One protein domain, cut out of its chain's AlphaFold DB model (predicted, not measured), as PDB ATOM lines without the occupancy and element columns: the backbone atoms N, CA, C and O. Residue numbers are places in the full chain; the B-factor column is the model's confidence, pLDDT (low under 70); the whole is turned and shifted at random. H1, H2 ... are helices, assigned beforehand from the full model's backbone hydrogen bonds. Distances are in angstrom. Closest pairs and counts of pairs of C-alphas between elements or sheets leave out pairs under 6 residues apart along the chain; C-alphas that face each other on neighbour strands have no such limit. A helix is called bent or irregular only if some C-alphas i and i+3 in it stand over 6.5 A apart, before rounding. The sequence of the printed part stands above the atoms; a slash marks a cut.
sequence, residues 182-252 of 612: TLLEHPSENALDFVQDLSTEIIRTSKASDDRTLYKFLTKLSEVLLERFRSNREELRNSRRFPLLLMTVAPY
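This is residues 182 to 252 of the 612 residues of an uncharacterized protein of Rodentolepis nana (UniProt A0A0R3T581). Two long helices, H1 and H2, run opposite ways a little distance from each other, and a shorter helix, H4, packs on both from one side, making a small three-helix body. The short helix H3 sits at the turn where the end of H2 leads back toward H4, while residues 182 to 188 lie on the side away from H4. The 71 printed residues hold four named helices, in the order H1, H2, H3, H4, and no named strand; the class is all helix. The whole is compact, with a radius of gyration of the C-alphas of 11.9 A, yet elongated, spanning 35 by 19 by 18 A.

Begin with the longest helix, H2, residues 212 to 231. Go from it to H4, residues 242 to 252: the two touch, their closest C-alphas being those of Thr 219 and Tyr 252, 5.0 A apart. They run opposite ways at a steep tilt of 46 degrees. Look next at H1, residues 189 to 204, which touches H4, with the C-alphas of Gln 196 and Leu 245 closest at 5.7 A. These two run the same way at a shallow tilt of 31 degrees. H1 and H2 are close but not clearly touching, with the C-alphas of Ser 199 and Leu 218 closest at 7.2 A. They run opposite ways at a steep tilt of 36 degrees, only just past shallow. H3, residues 233 to 236, is close to H2 but not clearly touching it, with the C-alphas of Phe 229 and Leu 236 closest at 6.3 A; H1 and H3 are apart. In H1 and H2 every O i to N i+4 pair is within hydrogen-bond range, in H4 5 of 7 are, and H3 is too short for such a pair.

Find C-alpha 212 at (0.302, -13.210, 33.321); from there H2 runs 28.9 A to C-alpha 231 at (27.816, -16.726, 25.237). H1 begins at C-alpha 189, at (17.506, -16.760, 10.252), and measures 21.8 A. H3 measures 5.4 A. H4 measures 16.0 A and ends at C-alpha 252, at (10.889, -8.097, 30.140); it is irregular, with C-alphas 248 and 251 7.5 A apart.

Look for the two C-alphas farthest apart at Lys 207 and Glu 234, 35.7 A from each other. The printed part has no cut. The links from H2 to H3 and from H3 to H4 are tight, and that from H1 to H2 is short. In the B-factor column the mean pLDDT of the printed part is 83.9, and residues 206 to 211 are under 70.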
ATOM      1  N   THR A 182      13.945 -22.192  23.044       83.00
ATOM      2  CA  THR A 182      15.314 -22.709  23.014       83.00
ATOM      3  C   THR A 182      15.928 -22.486  21.634       83.00
ATOM      4  O   THR A 182      15.503 -23.072  20.638       83.00
ATOM      5  N   LEU A 183      16.968 -21.654  21.581       80.00
ATOM      6  CA  LEU A 183      17.774 -21.436  20.381       80.00
ATOM      7  C   LEU A 183      19.005 -22.346  20.380       80.00
ATOM      8  O   LEU A 183      19.648 -22.536  21.421       80.00
ATOM      9  N   LEU A 184      19.345 -22.870  19.199       81.75
ATOM     10  CA  LEU A 184      20.625 -23.534  18.940       81.75
ATOM     11  C   LEU A 184      21.792 -22.548  19.114       81.75
ATOM     12  O   LEU A 184      21.590 -21.335  19.128       81.75
ATOM     13  N   GLU A 185      23.014 -23.074  19.227       74.25
ATOM     14  CA  GLU A 185      24.241 -22.270  19.372       74.25
ATOM     15  C   GLU A 185      24.425 -21.274  18.215       74.25
ATOM     16  O   GLU A 185      24.740 -20.107  18.454       74.25
ATOM     17  N   HIS A 186      24.108 -21.716  16.994       75.19
ATOM     18  CA  HIS A 186      23.983 -20.885  15.797       75.19
ATOM     19  C   HIS A 186      22.539 -20.975  15.275       75.19
ATOM     20  O   HIS A 186      22.206 -21.919  14.548       75.19
ATOM     21  N   PRO A 187      21.639 -20.062  15.681       80.94
ATOM     22  CA  PRO A 187      20.253 -20.088  15.228       80.94
ATOM     23  C   PRO A 187      20.164 -19.739  13.736       80.94
ATOM     24  O   PRO A 187      20.878 -18.866  13.244       80.94
ATOM     25  N   SER A 188      19.270 -20.410  13.006       84.88
ATOM     26  CA  SER A 188      18.968 -20.043  11.619       84.88
ATOM     27  C   SER A 188      18.174 -18.735  11.563       84.88
ATOM     28  O   SER A 188      17.420 -18.420  12.484       84.88
ATOM     29  N   GLU A 189      18.288 -17.992  10.457       84.56
ATOM     30  CA  GLU A 189      17.506 -16.760  10.252       84.56
ATOM     31  C   GLU A 189      15.995 -17.030  10.339       84.56
ATOM     32  O   GLU A 189      15.293 -16.285  11.007       84.56
ATOM     33  N   ASN A 190      15.506 -18.151   9.796       87.38
ATOM     34  CA  ASN A 190      14.085 -18.512   9.879       87.38
ATOM     35  C   ASN A 190      13.613 -18.727  11.328       87.38
ATOM     36  O   ASN A 190      12.486 -18.371  11.665       87.38
ATOM     37  N   ALA A 191      14.464 -19.288  12.195       88.00
ATOM     38  CA  ALA A 191      14.139 -19.451  13.611       88.00
ATOM     39  C   ALA A 191      14.109 -18.095  14.336       88.00
ATOM     40  O   ALA A 191      13.245 -17.866  15.180       88.00
ATOM     41  N   LEU A 192      15.025 -17.181  13.994       88.25
ATOM     42  CA  LEU A 192      15.021 -15.817  14.530       88.25
ATOM     43  C   LEU A 192      13.808 -15.016  14.046       88.25
ATOM     44  O   LEU A 192      13.184 -14.338  14.857       88.25
ATOM     45  N   ASP A 193      13.452 -15.126  12.764       88.50
ATOM     46  CA  ASP A 193      12.263 -14.499  12.182       88.50
ATOM     47  C   ASP A 193      10.989 -15.018  12.870       88.50
ATOM     48  O   ASP A 193      10.166 -14.215  13.299       88.50
ATOM     49  N   PHE A 194      10.864 -16.334  13.094       91.50
ATOM     50  CA  PHE A 194       9.737 -16.903  13.844       91.50
ATOM     51  C   PHE A 194       9.616 -16.306  15.253       91.50
ATOM     52  O   PHE A 194       8.534 -15.876  15.652       91.50
ATOM     53  N   VAL A 195      10.714 -16.253  16.014       92.25
ATOM     54  CA  VAL A 195      10.701 -15.711  17.383       92.25
ATOM     55  C   VAL A 195      10.428 -14.201  17.381       92.25
ATOM     56  O   VAL A 195       9.721 -13.700  18.264       92.25
ATOM     57  N   GLN A 196      10.935 -13.466  16.388       90.44
ATOM     58  CA  GLN A 196      10.641 -12.046  16.202       90.44
ATOM     59  C   GLN A 196       9.160 -11.819  15.896       90.44
ATOM     60  O   GLN A 196       8.537 -10.993  16.559       90.44
ATOM     61  N   ASP A 197       8.581 -12.546  14.944       90.62
ATOM     62  CA  ASP A 197       7.168 -12.417  14.579       90.62
ATOM     63  C   ASP A 197       6.262 -12.809  15.750       90.62
ATOM     64  O   ASP A 197       5.317 -12.086  16.074       90.62
ATOM     65  N   LEU A 198       6.598 -13.897  16.451       91.81
ATOM     66  CA  LEU A 198       5.873 -14.360  17.630       91.81
ATOM     67  C   LEU A 198       5.881 -13.309  18.745       91.81
ATOM     68  O   LEU A 198       4.823 -12.907  19.224       91.81
ATOM     69  N   SER A 199       7.063 -12.835  19.149       90.88
ATOM     70  CA  SER A 199       7.184 -11.819  20.202       90.88
ATOM     71  C   SER A 199       6.525 -10.496  19.803       90.88
ATOM     72  O   SER A 199       5.839  -9.886  20.624       90.88
ATOM     73  N   THR A 200       6.652 -10.094  18.534       90.25
ATOM     74  CA  THR A 200       6.015  -8.884  18.004       90.25
ATOM     75  C   THR A 200       4.496  -8.975  18.102       90.25
ATOM     76  O   THR A 200       3.852  -8.047  18.592       90.25
ATOM     77  N   GLU A 201       3.903 -10.090  17.675       88.94
ATOM     78  CA  GLU A 201       2.451 -10.252  17.711       88.94
ATOM     79  C   GLU A 201       1.905 -10.409  19.133       88.94
ATOM     80  O   GLU A 201       0.866  -9.820  19.435       88.94
ATOM     81  N   ILE A 202       2.625 -11.091  20.035       88.50
ATOM     82  CA  ILE A 202       2.263 -11.156  21.460       88.50
ATOM     83  C   ILE A 202       2.212  -9.746  22.061       88.50
ATOM     84  O   ILE A 202       1.213  -9.367  22.667       88.50
ATOM     85  N   ILE A 203       3.258  -8.937  21.873       86.94
ATOM     86  CA  ILE A 203       3.311  -7.581  22.441       86.94
ATOM     87  C   ILE A 203       2.240  -6.678  21.800       86.94
ATOM     88  O   ILE A 203       1.641  -5.845  22.481       86.94
ATOM     89  N   ARG A 204       1.976  -6.835  20.495       82.75
ATOM     90  CA  ARG A 204       1.051  -5.971  19.746       82.75
ATOM     91  C   ARG A 204      -0.413  -6.243  20.069       82.75
ATOM     92  O   ARG A 204      -1.217  -5.313  20.042       82.75
ATOM     93  N   THR A 205      -0.782  -7.488  20.354       75.12
ATOM     94  CA  THR A 205      -2.167  -7.901  20.651       75.12
ATOM     95  C   THR A 205      -2.572  -7.553  22.093       75.12
ATOM     96  O   THR A 205      -3.158  -8.349  22.815       75.12
ATOM     97  N   SER A 206      -2.257  -6.322  22.513       55.41
ATOM     98  CA  SER A 206      -2.132  -5.824  23.889       55.41
ATOM     99  C   SER A 206      -3.381  -5.949  24.783       55.41
ATOM    100  O   SER A 206      -4.019  -4.963  25.155       55.41
ATOM    101  N   LYS A 207      -3.660  -7.176  25.215       51.31
ATOM    102  CA  LYS A 207      -3.931  -7.525  26.618       51.31
ATOM    103  C   LYS A 207      -2.839  -8.433  27.202       51.31
ATOM    104  O   LYS A 207      -2.882  -8.752  28.382       51.31
ATOM    105  N   ALA A 208      -1.832  -8.813  26.409       47.53
ATOM    106  CA  ALA A 208      -0.812  -9.790  26.792       47.53
ATOM    107  C   ALA A 208       0.261  -9.283  27.780       47.53
ATOM    108  O   ALA A 208       0.938 -10.091  28.408       47.53
ATOM    109  N   SER A 209       0.428  -7.964  27.942       42.28
ATOM    110  CA  SER A 209       1.302  -7.398  28.985       42.28
ATOM    111  C   SER A 209       0.691  -7.513  30.387       42.28
ATOM    112  O   SER A 209       1.437  -7.564  31.362       42.28
ATOM    113  N   ASP A 210      -0.644  -7.590  30.469       50.97
ATOM    114  CA  ASP A 210      -1.404  -7.859  31.698       50.97
ATOM    115  C   ASP A 210      -1.803  -9.345  31.814       50.97
ATOM    116  O   ASP A 210      -2.087  -9.838  32.909       50.97
ATOM    117  N   ASP A 211      -1.790 -10.086  30.698       68.25
ATOM    118  CA  ASP A 211      -1.898 -11.543  30.674       68.25
ATOM    119  C   ASP A 211      -0.633 -12.162  31.281       68.25
ATOM    120  O   ASP A 211       0.427 -12.298  30.656       68.25
ATOM    121  N   ARG A 212      -0.761 -12.569  32.544       76.00
ATOM    122  CA  ARG A 212       0.302 -13.210  33.321       76.00
ATOM    123  C   ARG A 212       0.922 -14.411  32.594       76.00
ATOM    124  O   ARG A 212       2.078 -14.736  32.859       76.00
ATOM    125  N   THR A 213       0.175 -15.073  31.717       82.75
ATOM    126  CA  THR A 213       0.598 -16.265  30.982       82.75
ATOM    127  C   THR A 213       1.632 -15.913  29.912       82.75
ATOM    128  O   THR A 213       2.756 -16.418  29.943       82.75
ATOM    129  N   LEU A 214       1.310 -14.982  29.012       86.69
ATOM    130  CA  LEU A 214       2.215 -14.569  27.932       86.69
ATOM    131  C   LEU A 214       3.370 -13.690  28.440       86.69
ATOM    132  O   LEU A 214       4.478 -13.756  27.901       86.69
ATOM    133  N   TYR A 215       3.173 -12.957  29.540       86.38
ATOM    134  CA  TYR A 215       4.261 -12.252  30.222       86.38
ATOM    135  C   TYR A 215       5.364 -13.211  30.708       86.38
ATOM    136  O   TYR A 215       6.554 -12.930  30.531       86.38
ATOM    137  N   LYS A 216       4.998 -14.371  31.284       87.38
ATOM    138  CA  LYS A 216       5.971 -15.410  31.683       87.38
ATOM    139  C   LYS A 216       6.774 -15.908  30.484       87.38
ATOM    140  O   LYS A 216       7.990 -16.059  30.596       87.38
ATOM    141  N   PHE A 217       6.108 -16.128  29.350       90.81
ATOM    142  CA  PHE A 217       6.765 -16.544  28.113       90.81
ATOM    143  C   PHE A 217       7.807 -15.516  27.656       90.81
ATOM    144  O   PHE A 217       8.963 -15.876  27.449       90.81
ATOM    145  N   LEU A 218       7.436 -14.231  27.565       91.94
ATOM    146  CA  LEU A 218       8.354 -13.164  27.142       91.94
ATOM    147  C   LEU A 218       9.523 -12.972  28.118       91.94
ATOM    148  O   LEU A 218      10.657 -12.767  27.684       91.94
ATOM    149  N   THR A 219       9.270 -13.110  29.421       91.94
ATOM    150  CA  THR A 219      10.318 -13.075  30.454       91.94
ATOM    151  C   THR A 219      11.320 -14.206  30.231       91.94
ATOM    152  O   THR A 219      12.514 -13.953  30.076       91.94
ATOM    153  N   LYS A 220      10.853 -15.453  30.101       93.00
ATOM    154  CA  LYS A 220      11.745 -16.596  29.873       93.00
ATOM    155  C   LYS A 220      12.487 -16.495  28.539       93.00
ATOM    156  O   LYS A 220      13.683 -16.768  28.481       93.00
ATOM    157  N   LEU A 221      11.808 -16.053  27.481       93.56
ATOM    158  CA  LEU A 221      12.429 -15.800  26.183       93.56
ATOM    159  C   LEU A 221      13.576 -14.787  26.310       93.56
ATOM    160  O   LEU A 221      14.660 -15.010  25.776       93.56
ATOM    161  N   SER A 222      13.366 -13.697  27.050       94.00
ATOM    162  CA  SER A 222      14.393 -12.674  27.256       94.00
ATOM    163  C   SER A 222      15.606 -13.183  28.050       94.00
ATOM    164  O   SER A 222      16.730 -12.795  27.741       94.00
ATOM    165  N   GLU A 223      15.416 -14.087  29.019       93.94
ATOM    166  CA  GLU A 223      16.514 -14.771  29.722       93.94
ATOM    167  C   GLU A 223      17.341 -15.631  28.763       93.94
ATOM    168  O   GLU A 223      18.565 -15.501  28.720       93.94
ATOM    169  N   VAL A 224      16.674 -16.465  27.955       92.56
ATOM    170  CA  VAL A 224      17.338 -17.355  26.990       92.56
ATOM    171  C   VAL A 224      18.120 -16.543  25.958       92.56
ATOM    172  O   VAL A 224      19.279 -16.842  25.674       92.56
ATOM    173  N   LEU A 225      17.520 -15.479  25.417       91.38
ATOM    174  CA  LEU A 225      18.185 -14.595  24.460       91.38
ATOM    175  C   LEU A 225      19.394 -13.888  25.076       91.38
ATOM    176  O   LEU A 225      20.439 -13.798  24.434       91.38
ATOM    177  N   LEU A 226      19.285 -13.425  26.322       91.44
ATOM    178  CA  LEU A 226      20.392 -12.779  27.022       91.44
ATOM    179  C   LEU A 226      21.543 -13.754  27.302       91.44
ATOM    180  O   LEU A 226      22.703 -13.408  27.084       91.44
ATOM    181  N   GLU A 227      21.248 -14.974  27.748       91.19
ATOM    182  CA  GLU A 227      22.258 -16.012  27.977       91.19
ATOM    183  C   GLU A 227      22.994 -16.372  26.678       91.19
ATOM    184  O   GLU A 227      24.230 -16.443  26.644       91.19
ATOM    185  N   ARG A 228      22.251 -16.511  25.573       88.81
ATOM    186  CA  ARG A 228      22.831 -16.731  24.242       88.81
ATOM    187  C   ARG A 228      23.692 -15.558  23.791       88.81
ATOM    188  O   ARG A 228      24.820 -15.774  23.349       88.81
ATOM    189  N   PHE A 229      23.215 -14.330  23.975       87.75
ATOM    190  CA  PHE A 229      23.984 -13.130  23.654       87.75
ATOM    191  C   PHE A 229      25.286 -13.039  24.456       87.75
ATOM    192  O   PHE A 229      26.325 -12.694  23.900       87.75
ATOM    193  N   ARG A 230      25.258 -13.379  25.752       88.31
ATOM    194  CA  ARG A 230      26.452 -13.404  26.613       88.31
ATOM    195  C   ARG A 230      27.456 -14.471  26.173       88.31
ATOM    196  O   ARG A 230      28.655 -14.222  26.250       88.31
ATOM    197  N   SER A 231      26.972 -15.614  25.691       87.44
ATOM    198  CA  SER A 231      27.816 -16.726  25.237       87.44
ATOM    199  C   SER A 231      28.511 -16.428  23.900       87.44
ATOM    200  O   SER A 231      29.707 -16.669  23.780       87.44
ATOM    201  N   ASN A 232      27.796 -15.836  22.933       84.38
ATOM    202  CA  ASN A 232      28.264 -15.628  21.552       84.38
ATOM    203  C   ASN A 232      28.158 -14.155  21.104       84.38
ATOM    204  O   ASN A 232      27.660 -13.845  20.017       84.38
ATOM    205  N   ARG A 233      28.618 -13.220  21.949       82.25
ATOM    206  CA  ARG A 233      28.404 -11.770  21.761       82.25
ATOM    207  C   ARG A 233      28.897 -11.239  20.416       82.25
ATOM    208  O   ARG A 233      28.188 -10.461  19.787       82.25
ATOM    209  N   GLU A 234      30.104 -11.602  19.986       81.12
ATOM    210  CA  GLU A 234      30.715 -11.034  18.771       81.12
ATOM    211  C   GLU A 234      29.964 -11.420  17.491       81.12
ATOM    212  O   GLU A 234      29.793 -10.590  16.598       81.12
ATOM    213  N   GLU A 235      29.470 -12.654  17.415       82.12
ATOM    214  CA  GLU A 235      28.708 -13.152  16.272       82.12
ATOM    215  C   GLU A 235      27.284 -12.584  16.274       82.12
ATOM    216  O   GLU A 235      26.853 -11.959  15.302       82.12
ATOM    217  N   LEU A 236      26.569 -12.722  17.395       81.25
ATOM    218  CA  LEU A 236      25.157 -12.341  17.494       81.25
ATOM    219  C   LEU A 236      24.943 -10.827  17.447       81.25
ATOM    220  O   LEU A 236      23.926 -10.372  16.927       81.25
ATOM    221  N   ARG A 237      25.908 -10.026  17.912       77.88
ATOM    222  CA  ARG A 237      25.862  -8.561  17.763       77.88
ATOM    223  C   ARG A 237      25.850  -8.123  16.295       77.88
ATOM    224  O   ARG A 237      25.295  -7.072  15.993       77.88
ATOM    225  N   ASN A 238      26.453  -8.911  15.407       76.69
ATOM    226  CA  ASN A 238      26.518  -8.632  13.972       76.69
ATOM    227  C   ASN A 238      25.434  -9.371  13.165       76.69
ATOM    228  O   ASN A 238      25.369  -9.207  11.944       76.69
ATOM    229  N   SER A 239      24.577 -10.165  13.819       79.94
ATOM    230  CA  SER A 239      23.398 -10.757  13.181       79.94
ATOM    231  C   SER A 239      22.442  -9.661  12.713       79.94
ATOM    232  O   SER A 239      22.280  -8.629  13.364       79.94
ATOM    233  N   ARG A 240      21.761  -9.899  11.587       77.31
ATOM    234  CA  ARG A 240      20.766  -8.965  11.043       77.31
ATOM    235  C   ARG A 240      19.519  -8.849  11.917       77.31
ATOM    236  O   ARG A 240      18.866  -7.813  11.885       77.31
ATOM    237  N   ARG A 241      19.163  -9.911  12.645       79.00
ATOM    238  CA  ARG A 241      17.879 -10.027  13.359       79.00
ATOM    239  C   ARG A 241      18.023 -10.075  14.869       79.00
ATOM    240  O   ARG A 241      17.178  -9.531  15.575       79.00
ATOM    241  N   PHE A 242      19.095 -10.682  15.371       86.69
ATOM    242  CA  PHE A 242      19.259 -10.894  16.807       86.69
ATOM    243  C   PHE A 242      19.258  -9.592  17.637       86.69
ATOM    244  O   PHE A 242      18.594  -9.566  18.675       86.69
ATOM    245  N   PRO A 243      19.913  -8.489  17.211       86.25
ATOM    246  CA  PRO A 243      19.859  -7.231  17.955       86.25
ATOM    247  C   PRO A 243      18.439  -6.665  18.066       86.25
ATOM    248  O   PRO A 243      18.038  -6.250  19.152       86.25
ATOM    249  N   LEU A 244      17.663  -6.685  16.975       88.69
ATOM    250  CA  LEU A 244      16.265  -6.239  16.973       88.69
ATOM    251  C   LEU A 244      15.407  -7.077  17.922       88.69
ATOM    252  O   LEU A 244      14.607  -6.523  18.682       88.69
ATOM    253  N   LEU A 245      15.624  -8.391  17.934       90.44
ATOM    254  CA  LEU A 245      14.927  -9.298  18.836       90.44
ATOM    255  C   LEU A 245      15.258  -9.002  20.301       90.44
ATOM    256  O   LEU A 245      14.351  -8.876  21.123       90.44
ATOM    257  N   LEU A 246      16.540  -8.806  20.626       90.88
ATOM    258  CA  LEU A 246      16.970  -8.468  21.983       90.88
ATOM    259  C   LEU A 246      16.424  -7.101  22.437       90.88
ATOM    260  O   LEU A 246      16.033  -6.961  23.593       90.88
ATOM    261  N   MET A 247      16.332  -6.115  21.533       91.31
ATOM    262  CA  MET A 247      15.661  -4.839  21.815       91.31
ATOM    263  C   MET A 247      14.158  -5.034  22.069       91.31
ATOM    264  O   MET A 247      13.633  -4.492  23.037       91.31
ATOM    265  N   THR A 248      13.482  -5.857  21.261       91.81
ATOM    266  CA  THR A 248      12.038  -6.143  21.374       91.81
ATOM    267  C   THR A 248      11.668  -6.708  22.750       91.81
ATOM    268  O   THR A 248      10.666  -6.301  23.339       91.81
ATOM    269  N   VAL A 249      12.490  -7.614  23.295       92.56
ATOM    270  CA  VAL A 249      12.235  -8.264  24.595       92.56
ATOM    271  C   VAL A 249      12.872  -7.553  25.795       92.56
ATOM    272  O   VAL A 249      12.618  -7.945  26.933       92.56
ATOM    273  N   ALA A 250      13.661  -6.495  25.582       92.38
ATOM    274  CA  ALA A 250      14.335  -5.753  26.651       92.38
ATOM    275  C   ALA A 250      13.418  -5.290  27.809       92.38
ATOM    276  O   ALA A 250      13.861  -5.323  28.956       92.38
ATOM    277  N   PRO A 251      12.148  -4.887  27.584       91.62
ATOM    278  CA  PRO A 251      11.237  -4.532  28.679       91.62
ATOM    279  C   PRO A 251      10.961  -5.658  29.691       91.62
ATOM    280  O   PRO A 251      10.523  -5.366  30.802       91.62
ATOM    281  N   TYR A 252      11.215  -6.919  29.330       91.56
ATOM    282  CA  TYR A 252      10.889  -8.097  30.140       91.56
ATOM    283  C   TYR A 252      12.075  -8.635  30.951       91.56
ATOM    284  O   TYR A 252      11.899  -9.560  31.739       91.56
TER     285      TYR A 252